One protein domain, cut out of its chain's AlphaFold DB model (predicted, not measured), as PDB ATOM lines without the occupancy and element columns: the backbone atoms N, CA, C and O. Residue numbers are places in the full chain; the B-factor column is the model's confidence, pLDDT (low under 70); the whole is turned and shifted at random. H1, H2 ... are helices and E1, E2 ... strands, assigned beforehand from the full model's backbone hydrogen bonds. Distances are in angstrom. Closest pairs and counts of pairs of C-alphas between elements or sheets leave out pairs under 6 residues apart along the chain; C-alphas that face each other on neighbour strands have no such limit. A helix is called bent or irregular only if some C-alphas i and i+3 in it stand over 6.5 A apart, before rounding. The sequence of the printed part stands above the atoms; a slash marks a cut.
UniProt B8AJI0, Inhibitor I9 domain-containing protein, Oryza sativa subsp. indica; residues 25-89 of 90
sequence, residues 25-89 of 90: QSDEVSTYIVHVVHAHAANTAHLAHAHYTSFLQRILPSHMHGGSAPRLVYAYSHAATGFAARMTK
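What this domain is: This is residues 25 to 89 of the 90 residues of the protein "Inhibitor I9 domain-containing protein" of Oryza sativa subsp. indica (UniProt B8AJI0). A narrow three-stranded sheet, with E3 between E1 and E2, is covered on one face by a single long helix, H1, which runs slantwise over E3 and E2; no named helix covers the other face. The short helix H2 only grazes the sheet, with its residues 64 to 65. The printed part has 65 residues, with three named strands and two named helices in the order E1, H1, H2, E2, E3, and the sheet, E1 - E3 - E2, is antiparallel throughout. The class is mixed, helices and strands. The whole is compact, with a radius of gyration of the C-alphas of 12.2 A, yet elongated in outline, spanning 37 by 21 by 18 A.

Where its parts are: In the sheet, E1 is residues 29 to 35, 19.1 A long, beginning at C-alpha 29 at (-21.208, 17.433, -5.585). E3 is residues 82 to 88, 18.9 A long, ending at C-alpha 88 at (-18.021, 20.315, -5.856). E2 is residues 71 to 76, 15.0 A long. H1 is residues 45 to 59, 21.2 A long, beginning at C-alpha 45 at (-3.107, 0.506, 2.719). It is irregular: C-alphas 46 and 49 are 7.0 A apart. H2 is residues 62 to 65, 5.4 A long.

How they stand to each other: E3 is the inner strand; E1 and E2 are edge strands. E1 and E3 are antiparallel at 155 degrees, with N 32 and O 85 within hydrogen-bond range at 2.8 A. E2 and E3 form a hairpin, antiparallel at 160 degrees, with N 84 and O 74 within hydrogen-bond range at 2.8 A. H1 is on the sheet at a height over the sheet of 8.8 A. It lies over E3 and E2, slantwise to the strands, at 46 degrees to E2 on the local plane. Its closest C-alphas to E2 are those of Thr 53 and Leu 72, 6.0 A apart. E1, H1, H2 and E2 form a split strand-helix-strand unit, two strands running the same way with E3 between them in the sheet and helices between them along the chain; its crossover is right-handed. The sheet and H1 make two layers, helix on one face. The closest C-alphas of H2 and E3 are those of Met 64 and Thr 88, 7.0 A apart. H1 and H2 are only just apart, at 8.3 A. In H1, 9 of 11 O i to N i+4 pairs are within hydrogen-bond range; H2 is too short for such a pair.

The domain as a whole: The two C-alphas farthest apart are those of Gln 25 and Asn 43, at 39.5 A. The printed part has no cut. The link from E1 to H1 is short, the other three are tight, and there is no long link. The mean pLDDT of the printed part is 85.0; it is under 70 at residues 25 to 27 and 66 to 68.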
ATOM      1  N   GLN A  25     -30.394  22.651  -6.493       49.12
ATOM      2  CA  GLN A  25     -29.429  23.466  -7.227       49.12
ATOM      3  C   GLN A  25     -28.327  23.867  -6.230       49.12
ATOM      4  O   GLN A  25     -28.156  25.023  -5.864       49.12
ATOM      5  N   SER A  26     -27.672  22.841  -5.699       52.25
ATOM      6  CA  SER A  26     -26.538  22.878  -4.798       52.25
ATOM      7  C   SER A  26     -25.348  22.511  -5.661       52.25
ATOM      8  O   SER A  26     -25.433  21.554  -6.430       52.25
ATOM      9  N   ASP A  27     -24.302  23.325  -5.590       58.72
ATOM     10  CA  ASP A  27     -22.993  23.124  -6.210       58.72
ATOM     11  C   ASP A  27     -22.730  21.622  -6.455       58.72
ATOM     12  O   ASP A  27     -22.660  20.849  -5.500       58.72
ATOM     13  N   GLU A  28     -22.759  21.171  -7.718       77.62
ATOM     14  CA  GLU A  28     -23.004  19.763  -8.088       77.62
ATOM     15  C   GLU A  28     -21.924  18.844  -7.478       77.62
ATOM     16  O   GLU A  28     -20.845  18.660  -8.048       77.62
ATOM     17  N   VAL A  29     -22.182  18.281  -6.287       82.62
ATOM     18  CA  VAL A  29     -21.208  17.433  -5.585       82.62
ATOM     19  C   VAL A  29     -21.085  16.107  -6.324       82.62
ATOM     20  O   VAL A  29     -21.935  15.222  -6.197       82.62
ATOM     21  N   SER A  30     -19.977  15.942  -7.037       88.06
ATOM     22  CA  SER A  30     -19.672  14.767  -7.850       88.06
ATOM     23  C   SER A  30     -18.592  13.899  -7.204       88.06
ATOM     24  O   SER A  30     -17.821  14.354  -6.355       88.06
ATOM     25  N   THR A  31     -18.537  12.621  -7.588       91.44
ATOM     26  CA  THR A  31     -17.455  11.711  -7.172       91.44
ATOM     27  C   THR A  31     -16.424  11.599  -8.286       91.44
ATOM     28  O   THR A  31     -16.748  11.169  -9.390       91.44
ATOM     29  N   TYR A  32     -15.179  11.948  -7.981       91.75
ATOM     30  CA  TYR A  32     -14.057  11.916  -8.912       91.75
ATOM     31  C   TYR A  32     -13.138  10.739  -8.602       91.75
ATOM     32  O   TYR A  32     -12.864  10.451  -7.437       91.75
ATOM     33  N   ILE A  33     -12.637  10.085  -9.652       94.44
ATOM     34  CA  ILE A  33     -11.622   9.032  -9.573       94.44
ATOM     35  C   ILE A  33     -10.271   9.668  -9.903       94.44
ATOM     36  O   ILE A  33     -10.034  10.086 -11.034       94.44
ATOM     37  N   VAL A  34      -9.388   9.751  -8.911       92.81
ATOM     38  CA  VAL A  34      -8.059  10.355  -9.030       92.81
ATOM     39  C   VAL A  34      -7.012   9.257  -9.129       92.81
ATOM     40  O   VAL A  34      -6.762   8.542  -8.159       92.81
ATOM     41  N   HIS A  35      -6.386   9.146 -10.299       94.50
ATOM     42  CA  HIS A  35      -5.243   8.268 -10.506       94.50
ATOM     43  C   HIS A  35      -3.963   8.919  -9.975       94.50
ATOM     44  O   HIS A  35      -3.666  10.075 -10.277       94.50
ATOM     45  N   VAL A  36      -3.187   8.162  -9.207       92.56
ATOM     46  CA  VAL A  36      -1.948   8.609  -8.575       92.56
ATOM     47  C   VAL A  36      -0.788   7.820  -9.169       92.56
ATOM     48  O   VAL A  36      -0.767   6.592  -9.148       92.56
ATOM     49  N   VAL A  37       0.200   8.537  -9.707       91.56
ATOM     50  CA  VAL A  37       1.427   7.915 -10.215       91.56
ATOM     51  C   VAL A  37       2.187   7.226  -9.081       91.56
ATOM     52  O   VAL A  37       2.176   7.701  -7.948       91.56
ATOM     53  N   HIS A  38       2.902   6.143  -9.390       85.56
ATOM     54  CA  HIS A  38       3.545   5.293  -8.382       85.56
ATOM     55  C   HIS A  38       4.460   6.059  -7.406       85.56
ATOM     56  O   HIS A  38       4.476   5.760  -6.219       85.56
ATOM     57  N   ALA A  39       5.147   7.110  -7.872       87.88
ATOM     58  CA  ALA A  39       6.001   7.963  -7.039       87.88
ATOM     59  C   ALA A  39       5.265   8.687  -5.887       87.88
ATOM     60  O   ALA A  39       5.907   9.143  -4.948       87.88
ATOM     61  N   HIS A  40       3.935   8.797  -5.958       86.38
ATOM     62  CA  HIS A  40       3.082   9.439  -4.951       86.38
ATOM     63  C   HIS A  40       2.110   8.447  -4.291       86.38
ATOM     64  O   HIS A  40       1.176   8.854  -3.594       86.38
ATOM     65  N   ALA A  41       2.294   7.147  -4.535       88.12
ATOM     66  CA  ALA A  41       1.483   6.104  -3.935       88.12
ATOM     67  C   ALA A  41       1.671   6.080  -2.415       88.12
ATOM     68  O   ALA A  41       2.780   6.234  -1.904       88.12
ATOM     69  N   ALA A  42       0.591   5.834  -1.680       88.50
ATOM     70  CA  ALA A  42       0.718   5.536  -0.263       88.50
ATOM     71  C   ALA A  42       1.475   4.211  -0.060       88.50
ATOM     72  O   ALA A  42       1.120   3.191  -0.647       88.50
ATOM     73  N   ASN A  43       2.477   4.221   0.822       82.75
ATOM     74  CA  ASN A  43       3.331   3.056   1.089       82.75
ATOM     75  C   ASN A  43       2.572   1.870   1.706       82.75
ATOM     76  O   ASN A  43       2.991   0.725   1.567       82.75
ATOM     77  N   THR A  44       1.473   2.130   2.420       83.81
ATOM     78  CA  THR A  44       0.657   1.094   3.061       83.81
ATOM     79  C   THR A  44      -0.828   1.412   2.940       83.81
ATOM     80  O   THR A  44      -1.243   2.571   3.014       83.81
ATOM     81  N   ALA A  45      -1.653   0.367   2.816       80.12
ATOM     82  CA  ALA A  45      -3.107   0.506   2.719       80.12
ATOM     83  C   ALA A  45      -3.713   1.203   3.952       80.12
ATOM     84  O   ALA A  45      -4.618   2.022   3.820       80.12
ATOM     85  N   HIS A  46      -3.167   0.933   5.143       82.69
ATOM     86  CA  HIS A  46      -3.632   1.529   6.397       82.69
ATOM     87  C   HIS A  46      -3.424   3.053   6.450       82.69
ATOM     88  O   HIS A  46      -4.239   3.770   7.022       82.69
ATOM     89  N   LEU A  47      -2.357   3.567   5.829       87.81
ATOM     90  CA  LEU A  47      -2.059   5.005   5.809       87.81
ATOM     91  C   LEU A  47      -2.598   5.719   4.565       87.81
ATOM     92  O   LEU A  47      -2.607   6.949   4.533       87.81
ATOM     93  N   ALA A  48      -3.074   4.978   3.561       90.69
ATOM     94  CA  ALA A  48      -3.550   5.540   2.302       90.69
ATOM     95  C   ALA A  48      -4.670   6.567   2.499       90.69
ATOM     96  O   ALA A  48      -4.658   7.622   1.868       90.69
ATOM     97  N   HIS A  49      -5.597   6.302   3.422       91.44
ATOM     98  CA  HIS A  49      -6.707   7.213   3.686       91.44
ATOM     99  C   HIS A  49      -6.224   8.563   4.237       91.44
ATOM    100  O   HIS A  49      -6.606   9.615   3.728       91.44
ATOM    101  N   ALA A  50      -5.336   8.549   5.236       91.56
ATOM    102  CA  ALA A  50      -4.764   9.768   5.806       91.56
ATOM    103  C   ALA A  50      -3.890  10.510   4.779       91.56
ATOM    104  O   ALA A  50      -4.060  11.711   4.581       91.56
ATOM    105  N   HIS A  51      -3.021   9.781   4.070       93.50
ATOM    106  CA  HIS A  51      -2.134  10.336   3.048       93.50
ATOM    107  C   HIS A  51      -2.908  11.074   1.947       93.50
ATOM    108  O   HIS A  51      -2.622  12.236   1.656       93.50
ATOM    109  N   TYR A  52      -3.927  10.434   1.366       93.75
ATOM    110  CA  TYR A  52      -4.717  11.042   0.295       93.75
ATOM    111  C   TYR A  52      -5.662  12.134   0.792       93.75
ATOM    112  O   TYR A  52      -5.900  13.090   0.060       93.75
ATOM    113  N   THR A  53      -6.131  12.061   2.040       91.88
ATOM    114  CA  THR A  53      -6.889  13.161   2.656       91.88
ATOM    115  C   THR A  53      -6.026  14.419   2.770       91.88
ATOM    116  O   THR A  53      -6.436  15.485   2.316       91.88
ATOM    117  N   SER A  54      -4.804  14.299   3.301       90.69
ATOM    118  CA  SER A  54      -3.876  15.433   3.401       90.69
ATOM    119  C   SER A  54      -3.429  15.955   2.034       90.69
ATOM    120  O   SER A  54      -3.259  17.160   1.863       90.69
ATOM    121  N   PHE A  55      -3.241  15.068   1.053       90.56
ATOM    122  CA  PHE A  55      -2.943  15.465  -0.323       90.56
ATOM    123  C   PHE A  55      -4.082  16.296  -0.923       90.56
ATOM    124  O   PHE A  55      -3.843  17.390  -1.424       90.56
ATOM    125  N   LEU A  56      -5.317  15.809  -0.805       89.38
ATOM    126  CA  LEU A  56      -6.512  16.472  -1.315       89.38
ATOM    127  C   LEU A  56      -6.716  17.856  -0.675       89.38
ATOM    128  O   LEU A  56      -6.950  18.824  -1.390       89.38
ATOM    129  N   GLN A  57      -6.525  17.991   0.637       87.94
ATOM    130  CA  GLN A  57      -6.589  19.293   1.321       87.94
ATOM    131  C   GLN A  57      -5.514  20.279   0.841       87.94
ATOM    132  O   GLN A  57      -5.734  21.485   0.834       87.94
ATOM    133  N   ARG A  58      -4.337  19.778   0.448       87.94
ATOM    134  CA  ARG A  58      -3.219  20.615  -0.008       87.94
ATOM    135  C   ARG A  58      -3.426  21.160  -1.417       87.94
ATOM    136  O   ARG A  58      -2.999  22.275  -1.695       87.94
ATOM    137  N   ILE A  59      -3.992  20.357  -2.316       86.56
ATOM    138  CA  ILE A  59      -4.102  20.721  -3.737       86.56
ATOM    139  C   ILE A  59      -5.353  21.538  -4.044       86.56
ATOM    140  O   ILE A  59      -5.385  22.236  -5.055       86.56
ATOM    141  N   LEU A  60      -6.392  21.421  -3.215       84.75
ATOM    142  CA  LEU A  60      -7.655  22.078  -3.493       84.75
ATOM    143  C   LEU A  60      -7.610  23.546  -3.064       84.75
ATOM    144  O   LEU A  60      -7.146  23.857  -1.965       84.75
ATOM    145  N   PRO A  61      -8.110  24.462  -3.906       82.69
ATOM    146  CA  PRO A  61      -8.280  25.850  -3.521       82.69
ATOM    147  C   PRO A  61      -9.104  25.992  -2.238       82.69
ATOM    148  O   PRO A  61     -10.072  25.266  -2.001       82.69
ATOM    149  N   SER A  62      -8.774  26.989  -1.421       79.69
ATOM    150  CA  SER A  62      -9.476  27.278  -0.166       79.69
ATOM    151  C   SER A  62     -10.973  27.557  -0.358       79.69
ATOM    152  O   SER A  62     -11.759  27.232   0.526       79.69
ATOM    153  N   HIS A  63     -11.398  28.060  -1.522       75.31
ATOM    154  CA  HIS A  63     -12.821  28.251  -1.835       75.31
ATOM    155  C   HIS A  63     -13.590  26.929  -2.019       75.31
ATOM    156  O   HIS A  63     -14.782  26.889  -1.740       75.31
ATOM    157  N   MET A  64     -12.920  25.832  -2.403       72.00
ATOM    158  CA  MET A  64     -13.535  24.497  -2.521       72.00
ATOM    159  C   MET A  64     -13.740  23.808  -1.166       72.00
ATOM    160  O   MET A  64     -14.291  22.715  -1.104       72.00
ATOM    161  N   HIS A  65     -13.292  24.421  -0.068       71.62
ATOM    162  CA  HIS A  65     -13.489  23.897   1.284       71.62
ATOM    163  C   HIS A  65     -14.809  24.377   1.924       71.62
ATOM    164  O   HIS A  65     -15.146  23.932   3.022       71.62
ATOM    165  N   GLY A  66     -15.555  25.273   1.264       60.19
ATOM    166  CA  GLY A  66     -16.846  25.791   1.731       60.19
ATOM    167  C   GLY A  66     -18.041  24.937   1.284       60.19
ATOM    168  O   GLY A  66     -18.020  24.341   0.215       60.19
ATOM    169  N   GLY A  67     -19.095  24.867   2.104       61.47
ATOM    170  CA  GLY A  67     -20.378  24.211   1.783       61.47
ATOM    171  C   GLY A  67     -20.373  22.678   1.865       61.47
ATOM    172  O   GLY A  67     -21.212  22.095   2.551       61.47
ATOM    173  N   SER A  68     -19.400  22.014   1.239       69.38
ATOM    174  CA  SER A  68     -19.180  20.567   1.340       69.38
ATOM    175  C   SER A  68     -17.686  20.275   1.238       69.38
ATOM    176  O   SER A  68     -17.138  20.166   0.145       69.38
ATOM    177  N   ALA A  69     -17.011  20.192   2.388       74.31
ATOM    178  CA  ALA A  69     -15.571  19.965   2.412       74.31
ATOM    179  C   ALA A  69     -15.216  18.695   1.615       74.31
ATOM    180  O   ALA A  69     -15.868  17.655   1.784       74.31
ATOM    181  N   PRO A  70     -14.188  18.762   0.757       82.62
ATOM    182  CA  PRO A  70     -13.871  17.675  -0.141       82.62
ATOM    183  C   PRO A  70     -13.439  16.459   0.684       82.62
ATOM    184  O   PRO A  70     -12.629  16.553   1.612       82.62
ATOM    185  N   ARG A  71     -14.057  15.310   0.399       89.50
ATOM    186  CA  ARG A  71     -13.998  14.126   1.266       89.50
ATOM    187  C   ARG A  71     -13.537  12.907   0.494       89.50
ATOM    188  O   ARG A  71     -14.141  12.529  -0.510       89.50
ATOM    189  N   LEU A  72     -12.525  12.236   1.031       93.06
ATOM    190  CA  LEU A  72     -12.079  10.939   0.546       93.06
ATOM    191  C   LEU A  72     -13.159   9.874   0.794       93.06
ATOM    192  O   LEU A  72     -13.616   9.689   1.923       93.06
ATOM    193  N   VAL A  73     -13.570   9.173  -0.260       93.94
ATOM    194  CA  VAL A  73     -14.551   8.078  -0.195       93.94
ATOM    195  C   VAL A  73     -13.835   6.742  -0.071       93.94
ATOM    196  O   VAL A  73     -14.169   5.933   0.790       93.94
ATOM    197  N   TYR A  74     -12.839   6.512  -0.928       93.06
ATOM    198  CA  TYR A  74     -12.152   5.229  -1.017       93.06
ATOM    199  C   TYR A  74     -10.738   5.391  -1.574       93.06
ATOM    200  O   TYR A  74     -10.507   6.244  -2.422       93.06
ATOM    201  N   ALA A  75      -9.804   4.557  -1.123       93.62
ATOM    202  CA  ALA A  75      -8.450   4.472  -1.661       93.62
ATOM    203  C   ALA A  75      -8.242   3.080  -2.266       93.62
ATOM    204  O   ALA A  75      -8.621   2.083  -1.652       93.62
ATOM    205  N   TYR A  76      -7.639   3.012  -3.449       92.31
ATOM    206  CA  TYR A  76      -7.421   1.769  -4.185       92.31
ATOM    207  C   TYR A  76      -5.974   1.660  -4.673       92.31
ATOM    208  O   TYR A  76      -5.325   2.659  -4.982       92.31
ATOM    209  N   SER A  77      -5.461   0.429  -4.725       91.06
ATOM    210  CA  SER A  77      -4.073   0.136  -5.121       91.06
ATOM    211  C   SER A  77      -3.905  -1.125  -5.976       91.06
ATOM    212  O   SER A  77      -2.798  -1.408  -6.418       91.06
ATOM    213  N   HIS A  78      -4.970  -1.907  -6.195       86.31
ATOM    214  CA  HIS A  78      -4.863  -3.218  -6.844       86.31
ATOM    215  C   HIS A  78      -4.835  -3.144  -8.378       86.31
ATOM    216  O   HIS A  78      -3.879  -3.603  -8.989       86.31
ATOM    217  N   ALA A  79      -5.878  -2.593  -9.007       87.94
ATOM    218  CA  ALA A  79      -5.964  -2.484 -10.473       87.94
ATOM    219  C   ALA A  79      -5.326  -1.191 -11.014       87.94
ATOM    220  O   ALA A  79      -4.849  -1.135 -12.141       87.94
ATOM    221  N   ALA A  80      -5.329  -0.153 -10.186       89.56
ATOM    222  CA  ALA A  80      -4.673   1.125 -10.385       89.56
ATOM    223  C   ALA A  80      -4.304   1.663  -8.998       89.56
ATOM    224  O   ALA A  80      -4.800   1.151  -7.991       89.56
ATOM    225  N   THR A  81      -3.453   2.683  -8.925       92.56
ATOM    226  CA  THR A  81      -3.170   3.362  -7.654       92.56
ATOM    227  C   THR A  81      -3.868   4.707  -7.639       92.56
ATOM    228  O   THR A  81      -3.728   5.486  -8.579       92.56
ATOM    229  N   GLY A  82      -4.643   4.983  -6.596       94.31
ATOM    230  CA  GLY A  82      -5.373   6.236  -6.505       94.31
ATOM    231  C   GLY A  82      -6.451   6.257  -5.435       94.31
ATOM    232  O   GLY A  82      -6.445   5.467  -4.486       94.31
ATOM    233  N   PHE A  83      -7.376   7.196  -5.587       94.62
ATOM    234  CA  PHE A  83      -8.502   7.349  -4.679       94.62
ATOM    235  C   PHE A  83      -9.746   7.920  -5.361       94.62
ATOM    236  O   PHE A  83      -9.678   8.483  -6.450       94.62
ATOM    237  N   ALA A  84     -10.894   7.747  -4.716       95.00
ATOM    238  CA  ALA A  84     -12.152   8.382  -5.065       95.00
ATOM    239  C   ALA A  84     -12.487   9.454  -4.023       95.00
ATOM    240  O   ALA A  84     -12.404   9.188  -2.819       95.00
ATOM    241  N   ALA A  85     -12.875  10.646  -4.468       93.88
ATOM    242  CA  ALA A  85     -13.224  11.759  -3.589       93.88
ATOM    243  C   ALA A  85     -14.494  12.474  -4.051       93.88
ATOM    244  O   ALA A  85     -14.744  12.605  -5.249       93.88
ATOM    245  N   ARG A  86     -15.288  12.952  -3.088       90.56
ATOM    246  CA  ARG A  86     -16.409  13.859  -3.343       90.56
ATOM    247  C   ARG A  86     -15.913  15.292  -3.339       90.56
ATOM    248  O   ARG A  86     -15.248  15.695  -2.385       90.56
ATOM    249  N   MET A  87     -16.249  16.025  -4.390       87.25
ATOM    250  CA  MET A  87     -15.881  17.424  -4.580       87.25
ATOM    251  C   MET A  87     -17.017  18.153  -5.297       87.25
ATOM    252  O   MET A  87     -17.765  17.533  -6.057       87.25
ATOM    253  N   THR A  88     -17.142  19.453  -5.067       84.31
ATOM    254  CA  THR A  88     -18.021  20.315  -5.856       84.31
ATOM    255  C   THR A  88     -17.409  20.589  -7.224       84.31
ATOM    256  O   THR A  88     -16.193  20.745  -7.368       84.31
ATOM    257  N   LYS A  89     -18.261  20.577  -8.247       71.69
ATOM    258  CA  LYS A  89     -17.886  20.915  -9.615       71.69
ATOM    259  C   LYS A  89     -17.743  22.432  -9.732       71.69
ATOM    260  O   LYS A  89     -18.676  23.149  -9.397       71.69
TER     261      LYS A  89